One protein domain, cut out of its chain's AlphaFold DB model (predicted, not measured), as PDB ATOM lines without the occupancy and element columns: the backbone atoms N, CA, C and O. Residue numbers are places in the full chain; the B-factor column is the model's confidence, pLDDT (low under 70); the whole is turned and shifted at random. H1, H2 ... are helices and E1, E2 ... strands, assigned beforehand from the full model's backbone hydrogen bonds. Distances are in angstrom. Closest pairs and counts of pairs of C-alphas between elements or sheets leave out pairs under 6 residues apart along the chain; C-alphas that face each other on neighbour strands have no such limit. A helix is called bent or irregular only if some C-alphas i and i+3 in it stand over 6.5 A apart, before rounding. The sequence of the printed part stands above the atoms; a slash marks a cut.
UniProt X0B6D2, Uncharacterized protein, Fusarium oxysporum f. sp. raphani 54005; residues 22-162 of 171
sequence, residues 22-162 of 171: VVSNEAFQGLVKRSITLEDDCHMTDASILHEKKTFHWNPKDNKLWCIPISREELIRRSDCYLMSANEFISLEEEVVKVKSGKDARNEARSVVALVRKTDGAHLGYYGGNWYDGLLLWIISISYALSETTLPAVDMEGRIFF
ATOM      1  N   VAL A  22      25.228 -37.308 -28.692       86.31
ATOM      2  CA  VAL A  22      24.015 -38.127 -28.624       86.31
ATOM      3  C   VAL A  22      24.412 -39.595 -28.702       86.31
ATOM      4  O   VAL A  22      25.204 -39.974 -29.566       86.31
ATOM      5  N   VAL A  23      23.867 -40.428 -27.825       87.75
ATOM      6  CA  VAL A  23      24.137 -41.866 -27.794       87.75
ATOM      7  C   VAL A  23      22.838 -42.664 -27.624       87.75
ATOM      8  O   VAL A  23      21.881 -42.178 -27.019       87.75
ATOM      9  N   SER A  24      22.795 -43.892 -28.144       89.19
ATOM     10  CA  SER A  24      21.727 -44.854 -27.841       89.19
ATOM     11  C   SER A  24      21.759 -45.280 -26.378       89.19
ATOM     12  O   SER A  24      22.792 -45.181 -25.713       89.19
ATOM     13  N   ASN A  25      20.639 -45.792 -25.876       90.19
ATOM     14  CA  ASN A  25      20.540 -46.287 -24.511       90.19
ATOM     15  C   ASN A  25      21.603 -47.348 -24.185       90.19
ATOM     16  O   ASN A  25      22.249 -47.282 -23.145       90.19
ATOM     17  N   GLU A  26      21.846 -48.296 -25.086       88.62
ATOM     18  CA  GLU A  26      22.818 -49.371 -24.876       88.62
ATOM     19  C   GLU A  26      24.243 -48.813 -24.776       88.62
ATOM     20  O   GLU A  26      25.005 -49.182 -23.876       88.62
ATOM     21  N   ALA A  27      24.591 -47.879 -25.667       88.44
ATOM     22  CA  ALA A  27      25.874 -47.196 -25.628       88.44
ATOM     23  C   ALA A  27      26.008 -46.350 -24.353       88.44
ATOM     24  O   ALA A  27      27.043 -46.402 -23.690       88.44
ATOM     25  N   PHE A  28      24.951 -45.638 -23.953       91.31
ATOM     26  CA  PHE A  28      24.916 -44.850 -22.724       91.31
ATOM     27  C   PHE A  28      25.205 -45.701 -21.487       91.31
ATOM     28  O   PHE A  28      26.142 -45.426 -20.737       91.31
ATOM     29  N   GLN A  29      24.461 -46.794 -21.319       90.62
ATOM     30  CA  GLN A  29      24.639 -47.722 -20.206       90.62
ATOM     31  C   GLN A  29      26.048 -48.333 -20.205       90.62
ATOM     32  O   GLN A  29      26.645 -48.551 -19.149       90.62
ATOM     33  N   GLY A  30      26.624 -48.569 -21.388       87.62
ATOM     34  CA  GLY A  30      28.013 -48.990 -21.536       87.62
ATOM     35  C   GLY A  30      29.035 -47.967 -21.027       87.62
ATOM     36  O   GLY A  30      30.041 -48.375 -20.438       87.62
ATOM     37  N   LEU A  31      28.786 -46.671 -21.230       90.31
ATOM     38  CA  LEU A  31      29.634 -45.576 -20.745       90.31
ATOM     39  C   LEU A  31      29.483 -45.362 -19.230       90.31
ATOM     40  O   LEU A  31      30.492 -45.199 -18.541       90.31
ATOM     41  N   VAL A  32      28.256 -45.435 -18.703       91.00
ATOM     42  CA  VAL A  32      27.971 -45.324 -17.258       91.00
ATOM     43  C   VAL A  32      28.626 -46.467 -16.481       91.00
ATOM     44  O   VAL A  32      29.336 -46.226 -15.510       91.00
ATOM     45  N   LYS A  33      28.500 -47.719 -16.950       88.19
ATOM     46  CA  LYS A  33      29.162 -48.885 -16.323       88.19
ATOM     47  C   LYS A  33      30.684 -48.754 -16.249       88.19
ATOM     48  O   LYS A  33      31.309 -49.344 -15.375       88.19
ATOM     49  N   ARG A  34      31.280 -47.992 -17.168       83.69
ATOM     50  CA  ARG A  34      32.720 -47.701 -17.214       83.69
ATOM     51  C   ARG A  34      33.109 -46.446 -16.430       83.69
ATOM     52  O   ARG A  34      34.273 -46.068 -16.461       83.69
ATOM     53  N   SER A  35      32.164 -45.807 -15.738       88.25
ATOM     54  CA  SER A  35      32.379 -44.558 -14.995       88.25
ATOM     55  C   SER A  35      32.928 -43.411 -15.862       88.25
ATOM     56  O   SER A  35      33.674 -42.566 -15.377       88.25
ATOM     57  N   ILE A  36      32.581 -43.381 -17.156       88.62
ATOM     58  CA  ILE A  36      33.000 -42.311 -18.084       88.62
ATOM     59  C   ILE A  36      32.079 -41.089 -17.971       88.62
ATOM     60  O   ILE A  36      32.523 -39.956 -18.163       88.62
ATOM     61  N   THR A  37      30.801 -41.330 -17.679       89.69
ATOM     62  CA  THR A  37      29.756 -40.315 -17.498       89.69
ATOM     63  C   THR A  37      28.800 -40.746 -16.389       89.69
ATOM     64  O   THR A  37      28.743 -41.931 -16.055       89.69
ATOM     65  N   LEU A  38      28.039 -39.793 -15.849       89.81
ATOM     66  CA  LEU A  38      26.981 -40.018 -14.863       89.81
ATOM     67  C   LEU A  38      25.609 -39.723 -15.475       89.81
ATOM     68  O   LEU A  38      25.498 -38.899 -16.382       89.81
ATOM     69  N   GLU A  39      24.574 -40.408 -14.985       90.12
ATOM     70  CA  GLU A  39      23.196 -40.233 -15.464       90.12
ATOM     71  C   GLU A  39      22.647 -38.840 -15.159       90.12
ATOM     72  O   GLU A  39      22.090 -38.202 -16.050       90.12
ATOM     73  N   ASP A  40      22.916 -38.335 -13.955       89.50
ATOM     74  CA  ASP A  40      22.435 -37.035 -13.470       89.50
ATOM     75  C   ASP A  40      22.971 -35.838 -14.276       89.50
ATOM     76  O   ASP A  40      22.344 -34.780 -14.313       89.50
ATOM     77  N   ASP A  41      24.112 -36.007 -14.951       88.31
ATOM     78  CA  ASP A  41      24.726 -34.968 -15.784       88.31
ATOM     79  C   ASP A  41      24.157 -34.944 -17.214       88.31
ATOM     80  O   ASP A  41      24.473 -34.049 -18.002       88.31
ATOM     81  N   CYS A  42      23.354 -35.942 -17.589       89.81
ATOM     82  CA  CYS A  42      22.908 -36.169 -18.958       89.81
ATOM     83  C   CYS A  42      21.427 -35.824 -19.147       89.81
ATOM     84  O   CYS A  42      20.655 -35.691 -18.201       89.81
ATOM     85  N   HIS A  43      21.010 -35.689 -20.405       89.94
ATOM     86  CA  HIS A  43      19.605 -35.494 -20.757       89.94
ATOM     87  C   HIS A  43      19.085 -36.680 -21.562       89.94
ATOM     88  O   HIS A  43      19.763 -37.149 -22.473       89.94
ATOM     89  N   MET A  44      17.879 -37.142 -21.247       90.62
ATOM     90  CA  MET A  44      17.244 -38.284 -21.895       90.62
ATOM     91  C   MET A  44      16.019 -37.833 -22.682       90.62
ATOM     92  O   MET A  44      15.188 -37.090 -22.164       90.62
ATOM     93  N   THR A  45      15.902 -38.339 -23.906       87.12
ATOM     94  CA  THR A  45      14.738 -38.149 -24.772       87.12
ATOM     95  C   THR A  45      14.252 -39.504 -25.274       87.12
ATOM     96  O   THR A  45      15.033 -40.299 -25.805       87.12
ATOM     97  N   ASP A  46      12.948 -39.752 -25.168       88.31
ATOM     98  CA  ASP A  46      12.329 -40.951 -25.730       88.31
ATOM     99  C   ASP A  46      12.333 -40.904 -27.264       88.31
ATOM    100  O   ASP A  46      11.971 -39.894 -27.884       88.31
ATOM    101  N   ALA A  47      12.705 -42.015 -27.907       84.50
ATOM    102  CA  ALA A  47      12.744 -42.091 -29.365       84.50
ATOM    103  C   ALA A  47      11.354 -41.909 -29.993       84.50
ATOM    104  O   ALA A  47      11.248 -41.373 -31.093       84.50
ATOM    105  N   SER A  48      10.281 -42.281 -29.292       86.25
ATOM    106  CA  SER A  48       8.894 -42.074 -29.723       86.25
ATOM    107  C   SER A  48       8.599 -40.614 -30.100       86.25
ATOM    108  O   SER A  48       8.048 -40.359 -31.172       86.25
ATOM    109  N   ILE A  49       9.058 -39.655 -29.289       83.94
ATOM    110  CA  ILE A  49       8.896 -38.210 -29.524       83.94
ATOM    111  C   ILE A  49       9.628 -37.788 -30.804       83.94
ATOM    112  O   ILE A  49       9.148 -36.968 -31.589       83.94
ATOM    113  N   LEU A  50      10.809 -38.357 -31.041       78.94
ATOM    114  CA  LEU A  50      11.622 -38.055 -32.217       78.94
ATOM    115  C   LEU A  50      11.014 -38.659 -33.484       78.94
ATOM    116  O   LEU A  50      11.010 -38.012 -34.537       78.94
ATOM    117  N   HIS A  51      10.408 -39.840 -33.365       78.06
ATOM    118  CA  HIS A  51       9.668 -40.482 -34.446       78.06
ATOM    119  C   HIS A  51       8.463 -39.660 -34.895       78.06
ATOM    120  O   HIS A  51       8.262 -39.515 -36.104       78.06
ATOM    121  N   GLU A  52       7.696 -39.091 -33.959       80.88
ATOM    122  CA  GLU A  52       6.585 -38.173 -34.257       80.88
ATOM    123  C   GLU A  52       7.059 -36.950 -35.052       80.88
ATOM    124  O   GLU A  52       6.415 -36.536 -36.018       80.88
ATOM    125  N   LYS A  53       8.247 -36.436 -34.716       73.00
ATOM    126  CA  LYS A  53       8.918 -35.336 -35.428       73.00
ATOM    127  C   LYS A  53       9.565 -35.750 -36.753       73.00
ATOM    128  O   LYS A  53      10.185 -34.923 -37.413       73.00
ATOM    129  N   LYS A  54       9.405 -37.007 -37.175       73.00
ATOM    130  CA  LYS A  54      10.035 -37.581 -38.375       73.00
ATOM    131  C   LYS A  54      11.569 -37.553 -38.354       73.00
ATOM    132  O   LYS A  54      12.211 -37.414 -39.390       73.00
ATOM    133  N   THR A  55      12.146 -37.704 -37.166       71.31
ATOM    134  CA  THR A  55      13.594 -37.753 -36.914       71.31
ATOM    135  C   THR A  55      13.957 -39.080 -36.232       71.31
ATOM    136  O   THR A  55      13.118 -39.669 -35.557       71.31
ATOM    137  N   PHE A  56      15.183 -39.590 -36.413       71.06
ATOM    138  CA  PHE A  56      15.672 -40.812 -35.733       71.06
ATOM    139  C   PHE A  56      14.865 -42.084 -36.004       71.06
ATOM    140  O   PHE A  56      14.814 -42.978 -35.162       71.06
ATOM    141  N   HIS A  57      14.264 -42.210 -37.189       74.50
ATOM    142  CA  HIS A  57      13.443 -43.380 -37.542       74.50
ATOM    143  C   HIS A  57      14.209 -44.703 -37.526       74.50
ATOM    144  O   HIS A  57      13.605 -45.751 -37.320       74.50
ATOM    145  N   TRP A  58      15.533 -44.647 -37.674       75.31
ATOM    146  CA  TRP A  58      16.411 -45.810 -37.569       75.31
ATOM    147  C   TRP A  58      16.599 -46.332 -36.136       75.31
ATOM    148  O   TRP A  58      17.033 -47.469 -35.957       75.31
ATOM    149  N   ASN A  59      16.314 -45.524 -35.111       77.38
ATOM    150  CA  ASN A  59      16.331 -45.982 -33.724       77.38
ATOM    151  C   ASN A  59      14.968 -46.612 -33.382       77.38
ATOM    152  O   ASN A  59      13.952 -46.034 -33.773       77.38
ATOM    153  N   PRO A  60      14.881 -47.744 -32.659       82.69
ATOM    154  CA  PRO A  60      13.597 -48.308 -32.252       82.69
ATOM    155  C   PRO A  60      12.762 -47.308 -31.439       82.69
ATOM    156  O   PRO A  60      13.301 -46.531 -30.652       82.69
ATOM    157  N   LYS A  61      11.437 -47.313 -31.643       83.44
ATOM    158  CA  LYS A  61      10.499 -46.349 -31.026       83.44
ATOM    159  C   LYS A  61      10.471 -46.404 -29.502       83.44
ATOM    160  O   LYS A  61      10.179 -45.402 -28.860       83.44
ATOM    161  N   ASP A  62      10.710 -47.585 -28.961       85.19
ATOM    162  CA  ASP A  62      10.772 -47.907 -27.541       85.19
ATOM    163  C   ASP A  62      12.159 -47.654 -26.930       85.19
ATOM    164  O   ASP A  62      12.329 -47.799 -25.720       85.19
ATOM    165  N   ASN A  63      13.142 -47.249 -27.740       84.56
ATOM    166  CA  ASN A  63      14.477 -46.920 -27.263       84.56
ATOM    167  C   ASN A  63      14.550 -45.479 -26.716       84.56
ATOM    168  O   ASN A  63      13.678 -44.635 -26.941       84.56
ATOM    169  N   LYS A  64      15.642 -45.187 -26.014       88.69
ATOM    170  CA  LYS A  64      15.985 -43.873 -25.472       88.69
ATOM    171  C   LYS A  64      17.247 -43.351 -26.141       88.69
ATOM    172  O   LYS A  64      18.158 -44.117 -26.467       88.69
ATOM    173  N   LEU A  65      17.303 -42.041 -26.331       87.56
ATOM    174  CA  LEU A  65      18.516 -41.337 -26.725       87.56
ATOM    175  C   LEU A  65      18.971 -40.448 -25.582       87.56
ATOM    176  O   LEU A  65      18.165 -39.805 -24.911       87.56
ATOM    177  N   TRP A  66      20.279 -40.424 -25.383       89.62
ATOM    178  CA  TRP A  66      20.916 -39.690 -24.308       89.62
ATOM    179  C   TRP A  66      21.845 -38.639 -24.892       89.62
ATOM    180  O   TRP A  66      22.708 -38.953 -25.709       89.62
ATOM    181  N   CYS A  67      21.690 -37.397 -24.456       87.50
ATOM    182  CA  CYS A  67      22.651 -36.331 -24.680       87.50
ATOM    183  C   CYS A  67      23.631 -36.320 -23.504       87.50
ATOM    184  O   CYS A  67      23.220 -36.149 -22.356       87.50
ATOM    185  N   ILE A  68      24.918 -36.481 -23.798       88.81
ATOM    186  CA  ILE A  68      26.020 -36.407 -22.833       88.81
ATOM    187  C   ILE A  68      26.724 -35.060 -23.014       88.81
ATOM    188  O   ILE A  68      27.100 -34.761 -24.150       88.81
ATOM    189  N   PRO A  69      26.979 -34.276 -21.949       87.12
ATOM    190  CA  PRO A  69      27.619 -32.955 -22.022       87.12
ATOM    191  C   PRO A  69      29.140 -33.026 -22.280       87.12
ATOM    192  O   PRO A  69      29.923 -32.266 -21.712       87.12
ATOM    193  N   ILE A  70      29.579 -33.994 -23.084       86.12
ATOM    194  CA  ILE A  70      30.973 -34.291 -23.415       86.12
ATOM    195  C   ILE A  70      31.035 -34.567 -24.920       86.12
ATOM    196  O   ILE A  70      30.174 -35.263 -25.467       86.12
ATOM    197  N   SER A  71      32.056 -34.045 -25.600       84.69
ATOM    198  CA  SER A  71      32.271 -34.300 -27.027       84.69
ATOM    199  C   SER A  71      32.658 -35.755 -27.312       84.69
ATOM    200  O   SER A  71      33.221 -36.457 -26.466       84.69
ATOM    201  N   ARG A  72      32.380 -36.225 -28.535       85.12
ATOM    202  CA  ARG A  72      32.670 -37.609 -28.949       85.12
ATOM    203  C   ARG A  72      34.165 -37.890 -28.850       85.12
ATOM    204  O   ARG A  72      34.556 -38.966 -28.406       85.12
ATOM    205  N   GLU A  73      34.998 -36.935 -29.255       84.88
ATOM    206  CA  GLU A  73      36.454 -37.033 -29.189       84.88
ATOM    207  C   GLU A  73      36.936 -37.235 -27.747       84.88
ATOM    208  O   GLU A  73      37.789 -38.088 -27.493       84.88
ATOM    209  N   GLU A  74      36.361 -36.501 -26.795       86.69
ATOM    210  CA  GLU A  74      36.705 -36.635 -25.382       86.69
ATOM    211  C   GLU A  74      36.186 -37.955 -24.790       86.69
ATOM    212  O   GLU A  74      36.911 -38.629 -24.058       86.69
ATOM    213  N   LEU A  75      34.990 -38.410 -25.179       87.50
ATOM    214  CA  LEU A  75      34.489 -39.737 -24.801       87.50
ATOM    215  C   LEU A  75      35.378 -40.874 -25.335       87.50
ATOM    216  O   LEU A  75      35.640 -41.842 -24.622       87.50
ATOM    217  N   ILE A  76      35.892 -40.767 -26.563       87.44
ATOM    218  CA  ILE A  76      36.834 -41.748 -27.137       87.44
ATOM    219  C   ILE A  76      38.169 -41.751 -26.377       87.44
ATOM    220  O   ILE A  76      38.790 -42.809 -26.246       87.44
ATOM    221  N   ARG A  77      38.626 -40.591 -25.884       88.06
ATOM    222  CA  ARG A  77      39.848 -40.478 -25.069       88.06
ATOM    223  C   ARG A  77      39.677 -41.080 -23.680       88.06
ATOM    224  O   ARG A  77      40.593 -41.741 -23.201       88.06
ATOM    225  N   ARG A  78      38.518 -40.868 -23.054       88.44
ATOM    226  CA  ARG A  78      38.191 -41.397 -21.719       88.44
ATOM    227  C   ARG A  78      37.804 -42.873 -21.726       88.44
ATOM    228  O   ARG A  78      37.760 -43.485 -20.665       88.44
ATOM    229  N   SER A  79      37.513 -43.441 -22.895       85.62
ATOM    230  CA  SER A  79      37.063 -44.824 -23.032       85.62
ATOM    231  C   SER A  79      38.088 -45.736 -23.702       85.62
ATOM    232  O   SER A  79      38.872 -45.357 -24.579       85.62
ATOM    233  N   ASP A  80      38.008 -47.014 -23.351       84.38
ATOM    234  CA  ASP A  80      38.654 -48.117 -24.057       84.38
ATOM    235  C   ASP A  80      37.878 -48.540 -25.320       84.38
ATOM    236  O   ASP A  80      38.157 -49.589 -25.903       84.38
ATOM    237  N   CYS A  81      36.917 -47.728 -25.774       85.75
ATOM    238  CA  CYS A  81      36.037 -48.029 -26.894       85.75
ATOM    239  C   CYS A  81      36.224 -47.048 -28.059       85.75
ATOM    240  O   CYS A  81      36.549 -45.873 -27.888       85.75
ATOM    241  N   TYR A  82      35.988 -47.536 -29.271       87.31
ATOM    242  CA  TYR A  82      35.549 -46.702 -30.377       87.31
ATOM    243  C   TYR A  82      34.052 -46.437 -30.219       87.31
ATOM    244  O   TYR A  82      33.285 -47.329 -29.858       87.31
ATOM    245  N   LEU A  83      33.640 -45.200 -30.479       87.56
ATOM    246  CA  LEU A  83      32.238 -44.797 -30.478       87.56
ATOM    247  C   LEU A  83      31.780 -44.762 -31.931       87.56
ATOM    248  O   LEU A  83      32.232 -43.879 -32.659       87.56
ATOM    249  N   MET A  84      30.934 -45.704 -32.346       86.38
ATOM    250  CA  MET A  84      30.462 -45.799 -33.726       86.38
ATOM    251  C   MET A  84      29.127 -45.092 -33.925       86.38
ATOM    252  O   MET A  84      28.163 -45.307 -33.186       86.38
ATOM    253  N   SER A  85      29.086 -44.231 -34.935       83.81
ATOM    254  CA  SER A  85      27.912 -43.422 -35.272       83.81
ATOM    255  C   SER A  85      26.967 -44.155 -36.220       83.81
ATOM    256  O   SER A  85      27.407 -44.989 -37.000       83.81
ATOM    257  N   ALA A  86      25.672 -43.825 -36.198       79.31
ATOM    258  CA  ALA A  86      24.677 -44.471 -37.065       79.31
ATOM    259  C   ALA A  86      25.067 -44.449 -38.557       79.31
ATOM    260  O   ALA A  86      24.967 -45.459 -39.238       79.31
ATOM    261  N   ASN A  87      25.587 -43.326 -39.053       75.62
ATOM    262  CA  ASN A  87      26.028 -43.172 -40.442       75.62
ATOM    263  C   ASN A  87      27.302 -43.957 -40.803       75.62
ATOM    264  O   ASN A  87      27.682 -43.972 -41.967       75.62
ATOM    265  N   GLU A  88      27.989 -44.553 -39.827       79.00
ATOM    266  CA  GLU A  88      29.141 -45.431 -40.061       79.00
ATOM    267  C   GLU A  88      28.689 -46.873 -40.371       79.00
ATOM    268  O   GLU A  88      29.510 -47.706 -40.750       79.00
ATOM    269  N   PHE A  89      27.386 -47.163 -40.258       76.00
ATOM    270  CA  PHE A  89      26.779 -48.429 -40.661       76.00
ATOM    271  C   PHE A  89      26.016 -48.262 -41.977       76.00
ATOM    272  O   PHE A  89      25.048 -47.507 -42.043       76.00
ATOM    273  N   ILE A  90      26.394 -49.032 -43.003       77.12
ATOM    274  CA  ILE A  90      25.764 -49.004 -44.341       77.12
ATOM    275  C   ILE A  90      24.243 -49.206 -44.249       77.12
ATOM    276  O   ILE A  90      23.476 -48.515 -44.912       77.12
ATOM    277  N   SER A  91      23.795 -50.113 -43.376       76.81
ATOM    278  CA  SER A  91      22.376 -50.424 -43.156       76.81
ATOM    279  C   SER A  91      21.557 -49.265 -42.582       76.81
ATOM    280  O   SER A  91      20.336 -49.271 -42.702       76.81
ATOM    281  N   LEU A  92      22.205 -48.287 -41.947       72.81
ATOM    282  CA  LEU A  92      21.558 -47.105 -41.375       72.81
ATOM    283  C   LEU A  92      21.846 -45.836 -42.181       72.81
ATOM    284  O   LEU A  92      21.150 -44.839 -42.007       72.81
ATOM    285  N   GLU A  93      22.845 -45.858 -43.063       71.94
ATOM    286  CA  GLU A  93      23.267 -44.700 -43.845       71.94
ATOM    287  C   GLU A  93      22.107 -44.111 -44.658       71.94
ATOM    288  O   GLU A  93      21.884 -42.899 -44.620       71.94
ATOM    289  N   GLU A  94      21.327 -44.958 -45.336       70.44
ATOM    290  CA  GLU A  94      20.200 -44.517 -46.166       70.44
ATOM    291  C   GLU A  94      19.115 -43.806 -45.337       70.44
ATOM    292  O   GLU A  94      18.612 -42.748 -45.725       70.44
ATOM    293  N   GLU A  95      18.796 -44.340 -44.158       70.56
ATOM    294  CA  GLU A  95      17.811 -43.761 -43.239       70.56
ATOM    295  C   GLU A  95      18.313 -42.453 -42.616       70.56
ATOM    296  O   GLU A  95      17.568 -41.474 -42.514       70.56
ATOM    297  N   VAL A  96      19.605 -42.380 -42.283       70.00
ATOM    298  CA  VAL A  96      20.240 -41.149 -41.794       70.00
ATOM    299  C   VAL A  96      20.243 -40.063 -42.875       70.00
ATOM    300  O   VAL A  96      20.050 -38.883 -42.575       70.00
ATOM    301  N   VAL A  97      20.421 -40.427 -44.148       65.94
ATOM    302  CA  VAL A  97      20.389 -39.479 -45.273       65.94
ATOM    303  C   VAL A  97      18.999 -38.862 -45.466       65.94
ATOM    304  O   VAL A  97      18.918 -37.670 -45.759       65.94
ATOM    305  N   LYS A  98      17.909 -39.613 -45.257       62.88
ATOM    306  CA  LYS A  98      16.525 -39.118 -45.430       62.88
ATOM    307  C   LYS A  98      16.160 -37.989 -44.457       62.88
ATOM    308  O   LYS A  98      15.403 -37.089 -44.818       62.88
ATOM    309  N   VAL A  99      16.747 -37.979 -43.260       59.00
ATOM    310  CA  VAL A  99      16.519 -36.939 -42.234       59.00
ATOM    311  C   VAL A  99      17.259 -35.624 -42.543       59.00
ATOM    312  O   VAL A  99      16.919 -34.578 -41.992       59.00
ATOM    313  N   LYS A 100      18.189 -35.607 -43.515       52.91
ATOM    314  CA  LYS A 100      19.012 -34.433 -43.884       52.91
ATOM    315  C   LYS A 100      18.241 -33.195 -44.393       52.91
ATOM    316  O   LYS A 100      18.867 -32.175 -44.666       52.91
ATOM    317  N   SER A 101      16.914 -33.250 -44.523       48.06
ATOM    318  CA  SER A 101      16.089 -32.230 -45.200       48.06
ATOM    319  C   SER A 101      15.358 -31.234 -44.265       48.06
ATOM    320  O   SER A 101      14.560 -30.420 -44.730       48.06
ATOM    321  N   GLY A 102      15.590 -31.271 -42.944       47.66
ATOM    322  CA  GLY A 102      14.884 -30.429 -41.954       47.66
ATOM    323  C   GLY A 102      15.610 -29.134 -41.542       47.66
ATOM    324  O   GLY A 102      16.833 -29.103 -41.453       47.66
ATOM    325  N   LYS A 103      14.856 -28.060 -41.244       45.44
ATOM    326  CA  LYS A 103      15.376 -26.747 -40.784       45.44
ATOM    327  C   LYS A 103      15.790 -26.701 -39.300       45.44
ATOM    328  O   LYS A 103      16.517 -25.786 -38.915       45.44
ATOM    329  N   ASP A 104      15.354 -27.664 -38.489       44.28
ATOM    330  CA  ASP A 104      15.403 -27.597 -37.013       44.28
ATOM    331  C   ASP A 104      16.613 -28.272 -36.382       44.28
ATOM    332  O   ASP A 104      16.675 -28.499 -35.177       44.28
ATOM    333  N   ALA A 105      17.590 -28.602 -37.206       45.66
ATOM    334  CA  ALA A 105      18.554 -29.591 -36.838       45.66
ATOM    335  C   ALA A 105      19.939 -29.034 -37.206       45.66
ATOM    336  O   ALA A 105      20.219 -28.700 -38.351       45.66
ATOM    337  N   ARG A 106      20.807 -28.849 -36.200       45.62
ATOM    338  CA  ARG A 106      22.113 -28.154 -36.295       45.62
ATOM    339  C   ARG A 106      23.386 -28.865 -35.731       45.62
ATOM    340  O   ARG A 106      24.295 -28.154 -35.349       45.62
ATOM    341  N   ASN A 107      23.481 -30.203 -35.642       46.38
ATOM    342  CA  ASN A 107      24.421 -30.960 -34.761       46.38
ATOM    343  C   ASN A 107      24.268 -32.526 -34.782       46.38
ATOM    344  O   ASN A 107      24.920 -33.193 -33.984       46.38
ATOM    345  N   GLU A 108      23.446 -33.178 -35.629       45.03
ATOM    346  CA  GLU A 108      23.436 -34.655 -35.742       45.03
ATOM    347  C   GLU A 108      24.021 -35.072 -37.080       45.03
ATOM    348  O   GLU A 108      23.599 -34.714 -38.170       45.03
ATOM    349  N   ALA A 109      25.019 -35.923 -36.975       46.78
ATOM    350  CA  ALA A 109      24.983 -37.234 -37.608       46.78
ATOM    351  C   ALA A 109      26.036 -38.105 -36.924       46.78
ATOM    352  O   ALA A 109      26.752 -38.862 -37.566       46.78
ATOM    353  N   ARG A 110      26.196 -37.941 -35.608       60.84
ATOM    354  CA  ARG A 110      27.104 -38.756 -34.806       60.84
ATOM    355  C   ARG A 110      26.392 -39.315 -33.584       60.84
ATOM    356  O   ARG A 110      27.001 -39.433 -32.530       60.84
ATOM    357  N   SER A 111      25.096 -39.628 -33.730       77.25
ATOM    358  CA  SER A 111      24.403 -40.444 -32.735       77.25
ATOM    359  C   SER A 111      25.164 -41.751 -32.635       77.25
ATOM    360  O   SER A 111      25.170 -42.538 -33.585       77.25
ATOM    361  N   VAL A 112      25.855 -41.937 -31.518       82.88
ATOM    362  CA  VAL A 112      26.640 -43.132 -31.263       82.88
ATOM    363  C   VAL A 112      25.655 -44.237 -30.958       82.88
ATOM    364  O   VAL A 112      24.977 -44.214 -29.936       82.88
ATOM    365  N   VAL A 113      25.544 -45.177 -31.881       83.25
ATOM    366  CA  VAL A 113      24.631 -46.313 -31.750       83.25
ATOM    367  C   VAL A 113      25.348 -47.547 -31.232       83.25
ATOM    368  O   VAL A 113      24.684 -48.486 -30.802       83.25
ATOM    369  N   ALA A 114      26.685 -47.542 -31.247       85.25
ATOM    370  CA  ALA A 114      27.471 -48.653 -30.749       85.25
ATOM    371  C   ALA A 114      28.779 -48.231 -30.075       85.25
ATOM    372  O   ALA A 114      29.448 -47.278 -30.486       85.25
ATOM    373  N   LEU A 115      29.165 -48.995 -29.057       86.62
ATOM    374  CA  LEU A 115      30.508 -48.994 -28.487       86.62
ATOM    375  C   LEU A 115      31.248 -50.236 -28.961       86.62
ATOM    376  O   LEU A 115      30.763 -51.351 -28.779       86.62
ATOM    377  N   VAL A 116      32.446 -50.045 -29.505       85.62
ATOM    378  CA  VAL A 116      33.310 -51.140 -29.948       85.62
ATOM    379  C   VAL A 116      34.561 -51.157 -29.099       85.62
ATOM    380  O   VAL A 116      35.344 -50.210 -29.120       85.62
ATOM    381  N   ARG A 117      34.763 -52.212 -28.317       82.06
ATOM    382  CA  ARG A 117      35.930 -52.314 -27.437       82.06
ATOM    383  C   ARG A 117      37.218 -52.438 -28.257       82.06
ATOM    384  O   ARG A 117      37.319 -53.279 -29.146       82.06
ATOM    385  N   LYS A 118      38.225 -51.620 -27.935       83.88
ATOM    386  CA  LYS A 118      39.502 -51.557 -28.671       83.88
ATOM    387  C   LYS A 118      40.321 -52.849 -28.564       83.88
ATOM    388  O   LYS A 118      41.121 -53.117 -29.450       83.88
ATOM    389  N   THR A 119      40.145 -53.625 -27.493       78.25
ATOM    390  CA  THR A 119      40.966 -54.817 -27.219       78.25
ATOM    391  C   THR A 119      40.608 -56.018 -28.087       78.25
ATOM    392  O   THR A 119      41.501 -56.761 -28.472       78.25
ATOM    393  N   ASP A 120      39.324 -56.231 -28.373       76.12
ATOM    394  CA  ASP A 120      38.830 -57.449 -29.033       76.12
ATOM    395  C   ASP A 120      37.708 -57.203 -30.052       76.12
ATOM    396  O   ASP A 120      37.186 -58.149 -30.635       76.12
ATOM    397  N   GLY A 121      37.319 -55.947 -30.276       77.44
ATOM    398  CA  GLY A 121      36.272 -55.599 -31.229       77.44
ATOM    399  C   GLY A 121      34.854 -55.957 -30.776       77.44
ATOM    400  O   GLY A 121      33.948 -55.959 -31.606       77.44
ATOM    401  N   ALA A 122      34.618 -56.255 -29.494       78.62
ATOM    402  CA  ALA A 122      33.270 -56.542 -29.004       78.62
ATOM    403  C   ALA A 122      32.336 -55.326 -29.164       78.62
ATOM    404  O   ALA A 122      32.704 -54.213 -28.776       78.62
ATOM    405  N   HIS A 123      31.131 -55.549 -29.704       81.06
ATOM    406  CA  HIS A 123      30.138 -54.508 -30.007       81.06
ATOM    407  C   HIS A 123      28.998 -54.483 -28.989       81.06
ATOM    408  O   HIS A 123      28.333 -55.491 -28.776       81.06
ATOM    409  N   LEU A 124      28.721 -53.318 -28.414       84.62
ATOM    410  CA  LEU A 124      27.545 -53.055 -27.583       84.62
ATOM    411  C   LEU A 124      26.645 -52.038 -28.288       84.62
ATOM    412  O   LEU A 124      27.153 -50.999 -28.699       84.62
ATOM    413  N   GLY A 125      25.338 -52.294 -28.375       85.75
ATOM    414  CA  GLY A 125      24.397 -51.478 -29.145       85.75
ATOM    415  C   GLY A 125      24.169 -52.039 -30.549       85.75
ATOM    416  O   GLY A 125      23.973 -53.241 -30.710       85.75
ATOM    417  N   TYR A 126      24.156 -51.186 -31.569       82.38
ATOM    418  CA  TYR A 126      23.847 -51.592 -32.940       82.38
ATOM    419  C   TYR A 126      24.999 -52.350 -33.615       82.38
ATOM    420  O   TYR A 126      26.126 -51.859 -33.693       82.38
ATOM    421  N   TYR A 127      24.714 -53.530 -34.164       80.19
ATOM    422  CA  TYR A 127      25.656 -54.285 -34.989       80.19
ATOM    423  C   TYR A 127      24.913 -55.212 -35.961       80.19
ATOM    424  O   TYR A 127      23.897 -55.803 -35.613       80.19
ATOM    425  N   GLY A 128      25.396 -55.345 -37.201       72.75
ATOM    426  CA  GLY A 128      24.851 -56.310 -38.170       72.75
ATOM    427  C   GLY A 128      23.324 -56.271 -38.347       72.75
ATOM    428  O   GLY A 128      22.697 -57.322 -38.426       72.75
ATOM    429  N   GLY A 129      22.708 -55.082 -38.327       76.12
ATOM    430  CA  GLY A 129      21.253 -54.935 -38.474       76.12
ATOM    431  C   GLY A 129      20.433 -55.058 -37.186       76.12
ATOM    432  O   GLY A 129      19.235 -54.797 -37.225       76.12
ATOM    433  N   ASN A 130      21.046 -55.412 -36.056       78.62
ATOM    434  CA  ASN A 130      20.356 -55.717 -34.803       78.62
ATOM    435  C   ASN A 130      20.878 -54.867 -33.633       78.62
ATOM    436  O   ASN A 130      21.998 -54.358 -33.668       78.62
ATOM    437  N   TRP A 131      20.060 -54.730 -32.586       77.75
ATOM    438  CA  TRP A 131      20.416 -54.046 -31.340       77.75
ATOM    439  C   TRP A 131      20.767 -55.071 -30.263       77.75
ATOM    440  O   TRP A 131      19.958 -55.940 -29.945       77.75
ATOM    441  N   TYR A 132      21.972 -54.966 -29.708       77.38
ATOM    442  CA  TYR A 132      22.487 -55.868 -28.684       77.38
ATOM    443  C   TYR A 132      22.652 -55.148 -27.353       77.38
ATOM    444  O   TYR A 132      23.302 -54.102 -27.264       77.38
ATOM    445  N   ASP A 133      22.117 -55.757 -26.299       73.75
ATOM    446  CA  ASP A 133      22.361 -55.335 -24.929       73.75
ATOM    447  C   ASP A 133      23.669 -55.933 -24.371       73.75
ATOM    448  O   ASP A 133      24.311 -56.818 -24.947       73.75
ATOM    449  N   GLY A 134      24.093 -55.435 -23.208       58.19
ATOM    450  CA  GLY A 134      25.307 -55.921 -22.546       58.19
ATOM    451  C   GLY A 134      25.212 -57.355 -22.013       58.19
ATOM    452  O   GLY A 134      26.242 -57.903 -21.622       58.19
ATOM    453  N   LEU A 135      24.018 -57.957 -21.976       51.19
ATOM    454  CA  LEU A 135      23.799 -59.328 -21.515       51.19
ATOM    455  C   LEU A 135      24.137 -60.328 -22.630       51.19
ATOM    456  O   LEU A 135      24.829 -61.319 -22.388       51.19
ATOM    457  N   LEU A 136      23.730 -60.025 -23.865       50.81
ATOM    458  CA  LEU A 136      24.026 -60.825 -25.054       50.81
ATOM    459  C   LEU A 136      25.529 -60.935 -25.322       50.81
ATOM    460  O   LEU A 136      26.005 -62.018 -25.650       50.81
ATOM    461  N   LEU A 137      26.304 -59.872 -25.092       48.69
ATOM    462  CA  LEU A 137      27.766 -59.931 -25.188       48.69
ATOM    463  C   LEU A 137      28.395 -60.918 -24.202       48.69
ATOM    464  O   LEU A 137      29.337 -61.611 -24.566       48.69
ATOM    465  N   TRP A 138      27.884 -61.008 -22.971       47.38
ATOM    466  CA  TRP A 138      28.406 -61.957 -21.986       47.38
ATOM    467  C   TRP A 138      28.138 -63.401 -22.431       47.38
ATOM    468  O   TRP A 138      29.030 -64.244 -22.374       47.38
ATOM    469  N   ILE A 139      26.948 -63.662 -22.978       50.78
ATOM    470  CA  ILE A 139      26.566 -64.970 -23.523       50.78
ATOM    471  C   ILE A 139      27.394 -65.315 -24.769       50.78
ATOM    472  O   ILE A 139      27.891 -66.434 -24.879       50.78
ATOM    473  N   ILE A 140      27.593 -64.366 -25.688       54.69
ATOM    474  CA  ILE A 140      28.385 -64.565 -26.908       54.69
ATOM    475  C   ILE A 140      29.863 -64.772 -26.557       54.69
ATOM    476  O   ILE A 140      30.455 -65.744 -27.010       54.69
ATOM    477  N   SER A 141      30.457 -63.942 -25.694       51.25
ATOM    478  CA  SER A 141      31.844 -64.119 -25.237       51.25
ATOM    479  C   SER A 141      32.061 -65.452 -24.515       51.25
ATOM    480  O   SER A 141      33.090 -66.084 -24.734       51.25
ATOM    481  N   ILE A 142      31.100 -65.922 -23.711       49.56
ATOM    482  CA  ILE A 142      31.154 -67.262 -23.104       49.56
ATOM    483  C   ILE A 142      31.032 -68.353 -24.165       49.56
ATOM    484  O   ILE A 142      31.769 -69.331 -24.116       49.56
ATOM    485  N   SER A 143      30.153 -68.175 -25.150       50.66
ATOM    486  CA  SER A 143      29.985 -69.131 -26.248       50.66
ATOM    487  C   SER A 143      31.256 -69.248 -27.097       50.66
ATOM    488  O   SER A 143      31.647 -70.357 -27.439       50.66
ATOM    489  N   TYR A 144      31.950 -68.135 -27.366       48.38
ATOM    490  CA  TYR A 144      33.254 -68.123 -28.042       48.38
ATOM    491  C   TYR A 144      34.380 -68.699 -27.173       48.38
ATOM    492  O   TYR A 144      35.242 -69.394 -27.697       48.38
ATOM    493  N   ALA A 145      34.376 -68.449 -25.860       49.16
ATOM    494  CA  ALA A 145      35.378 -68.994 -24.941       49.16
ATOM    495  C   ALA A 145      35.197 -70.501 -24.672       49.16
ATOM    496  O   ALA A 145      36.169 -71.191 -24.387       49.16
ATOM    497  N   LEU A 146      33.967 -71.018 -24.769       48.78
ATOM    498  CA  LEU A 146      33.649 -72.447 -24.641       48.78
ATOM    499  C   LEU A 146      33.744 -73.203 -25.978       48.78
ATOM    500  O   LEU A 146      33.851 -74.428 -25.987       48.78
ATOM    501  N   SER A 147      33.716 -72.495 -27.108       46.00
ATOM    502  CA  SER A 147      33.912 -73.043 -28.452       46.00
ATOM    503  C   SER A 147      35.406 -73.057 -28.792       46.00
ATOM    504  O   SER A 147      35.886 -72.317 -29.642       46.00
ATOM    505  N   GLU A 148      36.174 -73.956 -28.169       45.22
ATOM    506  CA  GLU A 148      37.559 -74.230 -28.607       45.22
ATOM    507  C   GLU A 148      37.634 -74.887 -29.997       45.22
ATOM    508  O   GLU A 148      38.710 -75.125 -30.536       45.22
ATOM    509  N   THR A 149      36.497 -75.151 -30.640       45.78
ATOM    510  CA  THR A 149      36.447 -75.579 -32.037       45.78
ATOM    511  C   THR A 149      35.245 -74.948 -32.736       45.78
ATOM    512  O   THR A 149      34.143 -74.918 -32.191       45.78
ATOM    513  N   THR A 150      35.482 -74.483 -33.966       45.34
ATOM    514  CA  THR A 150      34.556 -73.867 -34.942       45.34
ATOM    515  C   THR A 150      34.126 -72.411 -34.713       45.34
ATOM    516  O   THR A 150      33.161 -72.116 -34.020       45.34
ATOM    517  N   LEU A 151      34.794 -71.502 -35.439       45.00
ATOM    518  CA  LEU A 151      34.310 -70.145 -35.709       45.00
ATOM    519  C   LEU A 151      32.906 -70.213 -36.351       45.00
ATOM    520  O   LEU A 151      32.752 -70.911 -37.359       45.00
ATOM    521  N   PRO A 152      31.892 -69.500 -35.826       44.62
ATOM    522  CA  PRO A 152      30.613 -69.373 -36.508       44.62
ATOM    523  C   PRO A 152      30.801 -68.549 -37.786       44.62
ATOM    524  O   PRO A 152      31.410 -67.476 -37.769       44.62
ATOM    525  N   ALA A 153      30.285 -69.061 -38.901       44.47
ATOM    526  CA  ALA A 153      30.221 -68.318 -40.150       44.47
ATOM    527  C   ALA A 153      28.929 -67.494 -40.162       44.47
ATOM    528  O   ALA A 153      27.847 -68.013 -39.876       44.47
ATOM    529  N   VAL A 154      29.061 -66.207 -40.474       46.69
ATOM    530  CA  VAL A 154      27.935 -65.292 -40.677       46.69
ATOM    531  C   VAL A 154      27.660 -65.253 -42.173       46.69
ATOM    532  O   VAL A 154      28.574 -64.989 -42.958       46.69
ATOM    533  N   ASP A 155      26.432 -65.572 -42.577       40.16
ATOM    534  CA  ASP A 155      26.040 -65.447 -43.981       40.16
ATOM    535  C   ASP A 155      25.797 -63.976 -44.367       40.16
ATOM    536  O   ASP A 155      25.741 -63.081 -43.520       40.16
ATOM    537  N   MET A 156      25.656 -63.703 -45.667       34.72
ATOM    538  CA  MET A 156      25.411 -62.340 -46.165       34.72
ATOM    539  C   MET A 156      24.050 -61.754 -45.733       34.72
ATOM    540  O   MET A 156      23.792 -60.585 -46.003       34.72
ATOM    541  N   GLU A 157      23.205 -62.526 -45.045       38.81
ATOM    542  CA  GLU A 157      21.932 -62.080 -44.468       38.81
ATOM    543  C   GLU A 157      22.003 -61.878 -42.941       38.81
ATOM    544  O   GLU A 157      20.989 -61.574 -42.311       38.81
ATOM    545  N   GLY A 158      23.182 -62.020 -42.325       35.81
ATOM    546  CA  GLY A 158      23.375 -61.801 -40.891       35.81
ATOM    547  C   GLY A 158      22.874 -62.943 -40.004       35.81
ATOM    548  O   GLY A 158      22.727 -62.756 -38.794       35.81
ATOM    549  N   ARG A 159      22.615 -64.131 -40.562       41.84
ATOM    550  CA  ARG A 159      22.227 -65.313 -39.784       41.84
ATOM    551  C   ARG A 159      23.475 -66.033 -39.284       41.84
ATOM    552  O   ARG A 159      24.428 -66.273 -40.027       41.84
ATOM    553  N   ILE A 160      23.458 -66.390 -38.002       48.00
ATOM    554  CA  ILE A 160      24.545 -67.128 -37.355       48.00
ATOM    555  C   ILE A 160      24.313 -68.622 -37.591       48.00
ATOM    556  O   ILE A 160      23.310 -69.170 -37.130       48.00
ATOM    557  N   PHE A 161      25.250 -69.289 -38.269       40.94
ATOM    558  CA  PHE A 161      25.241 -70.743 -38.417       40.94
ATOM    559  C   PHE A 161      26.382 -71.386 -37.633       40.94
ATOM    560  O   PHE A 161      27.544 -70.984 -37.730       40.94
ATOM    561  N   PHE A 162      26.044 -72.447 -36.902       44.00
ATOM    562  CA  PHE A 162      27.007 -73.364 -36.307       44.00
ATOM    563  C   PHE A 162      27.180 -74.551 -37.261       44.00
ATOM    564  O   PHE A 162      26.241 -75.340 -37.408       44.00
TER     565      PHE A 162
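This is residues 22 to 162 of the 171 residues of an uncharacterized protein of Fusarium oxysporum f. sp. raphani 54005 (UniProt X0B6D2). Two small antiparallel sheets, E1-E3-E2 and the twisted E4-E5-E6-E7, come together where E1 runs close to E5, and H1 packs on both. H3 covers E4 on the same face as H1, while H5 and the unnamed tail, residues 147 to 162, lead away from the body as an arm. The printed part has 141 residues, in the order E1 H1 E2 H2 E3 H3 E4 H4 E5 E6 E7 H5, of mixed class. It is compact, with a radius of gyration of the C-alphas of 16.0 A, yet elongated in outline, spanning 54 by 34 by 24 A.

E1, residues 22 to 24, and E2, residues 43 to 46, are edge strands beside E3, residues 64 to 68; N 23 and O 66 are 2.8 A apart, N 45 and O 65 2.9 A. With H1, residues 25 to 33, E1 and E2 form a split strand-helix-strand unit, two strands running the same way with E3 between them, its crossover right-handed. H1 stands up from this sheet, rising 47 degrees. H2, residues 47 to 52, only grazes it. E4, residues 81 to 85, pairs with E5, residues 112 to 117, N 82 and O 116 at 2.8 A. E5, E6, residues 123 to 127, and E7, residues 130 to 132, form a meander of successive antiparallel neighbours, two hairpins; N 115 and O 124 are 2.9 A apart, N 132 and O 125 2.8 A. This sheet is twisted, its C-alphas up to 4.1 A off plane. H1 and H3, residues 72 to 78, on one face make two layers with it. H1 is over E5, only just not over E6, at a height of 9.3 A over the sheet; the closest C-alphas of H1 and E5 are those of Ala 27 and Ala 114, 5.6 A apart, and those of H1 and E6 are Glu 26 and Gly 125, 5.0 A apart. H3 is over E4, at 8.7 A. H4, residues 90 to 101, is only just not on this sheet, with 4 pairs of C-alphas within 10 A. H5, residues 134 to 146, only grazes it. Every O i to N i+4 pair is within hydrogen-bond range in H1, H2 and H3, against 8 of 9 in H5 and 3 of 8 in H4, where 7 of 9 O i to N i+3 pairs are.

E1 begins at C-alpha 22, (24.015, -38.127, -28.624). H1 is 12.2 A long, E3 12.8 A, E4 12.5 A, H4 19.4 A, E5 13.6 A and H5 18.6 A. H4 is only just irregular, C-alphas 91 and 94 being 7.0 A apart. H5 ends at C-alpha 146, (33.649, -72.447, -24.641).

The C-alphas farthest apart, of Lys 103 and Thr 149, are 53.9 A apart. The printed part has no cut; H2 to E3 is the long link. Mean pLDDT of the printed part is 72.4, with residues 97 to 110 and 134 to 162 under 70.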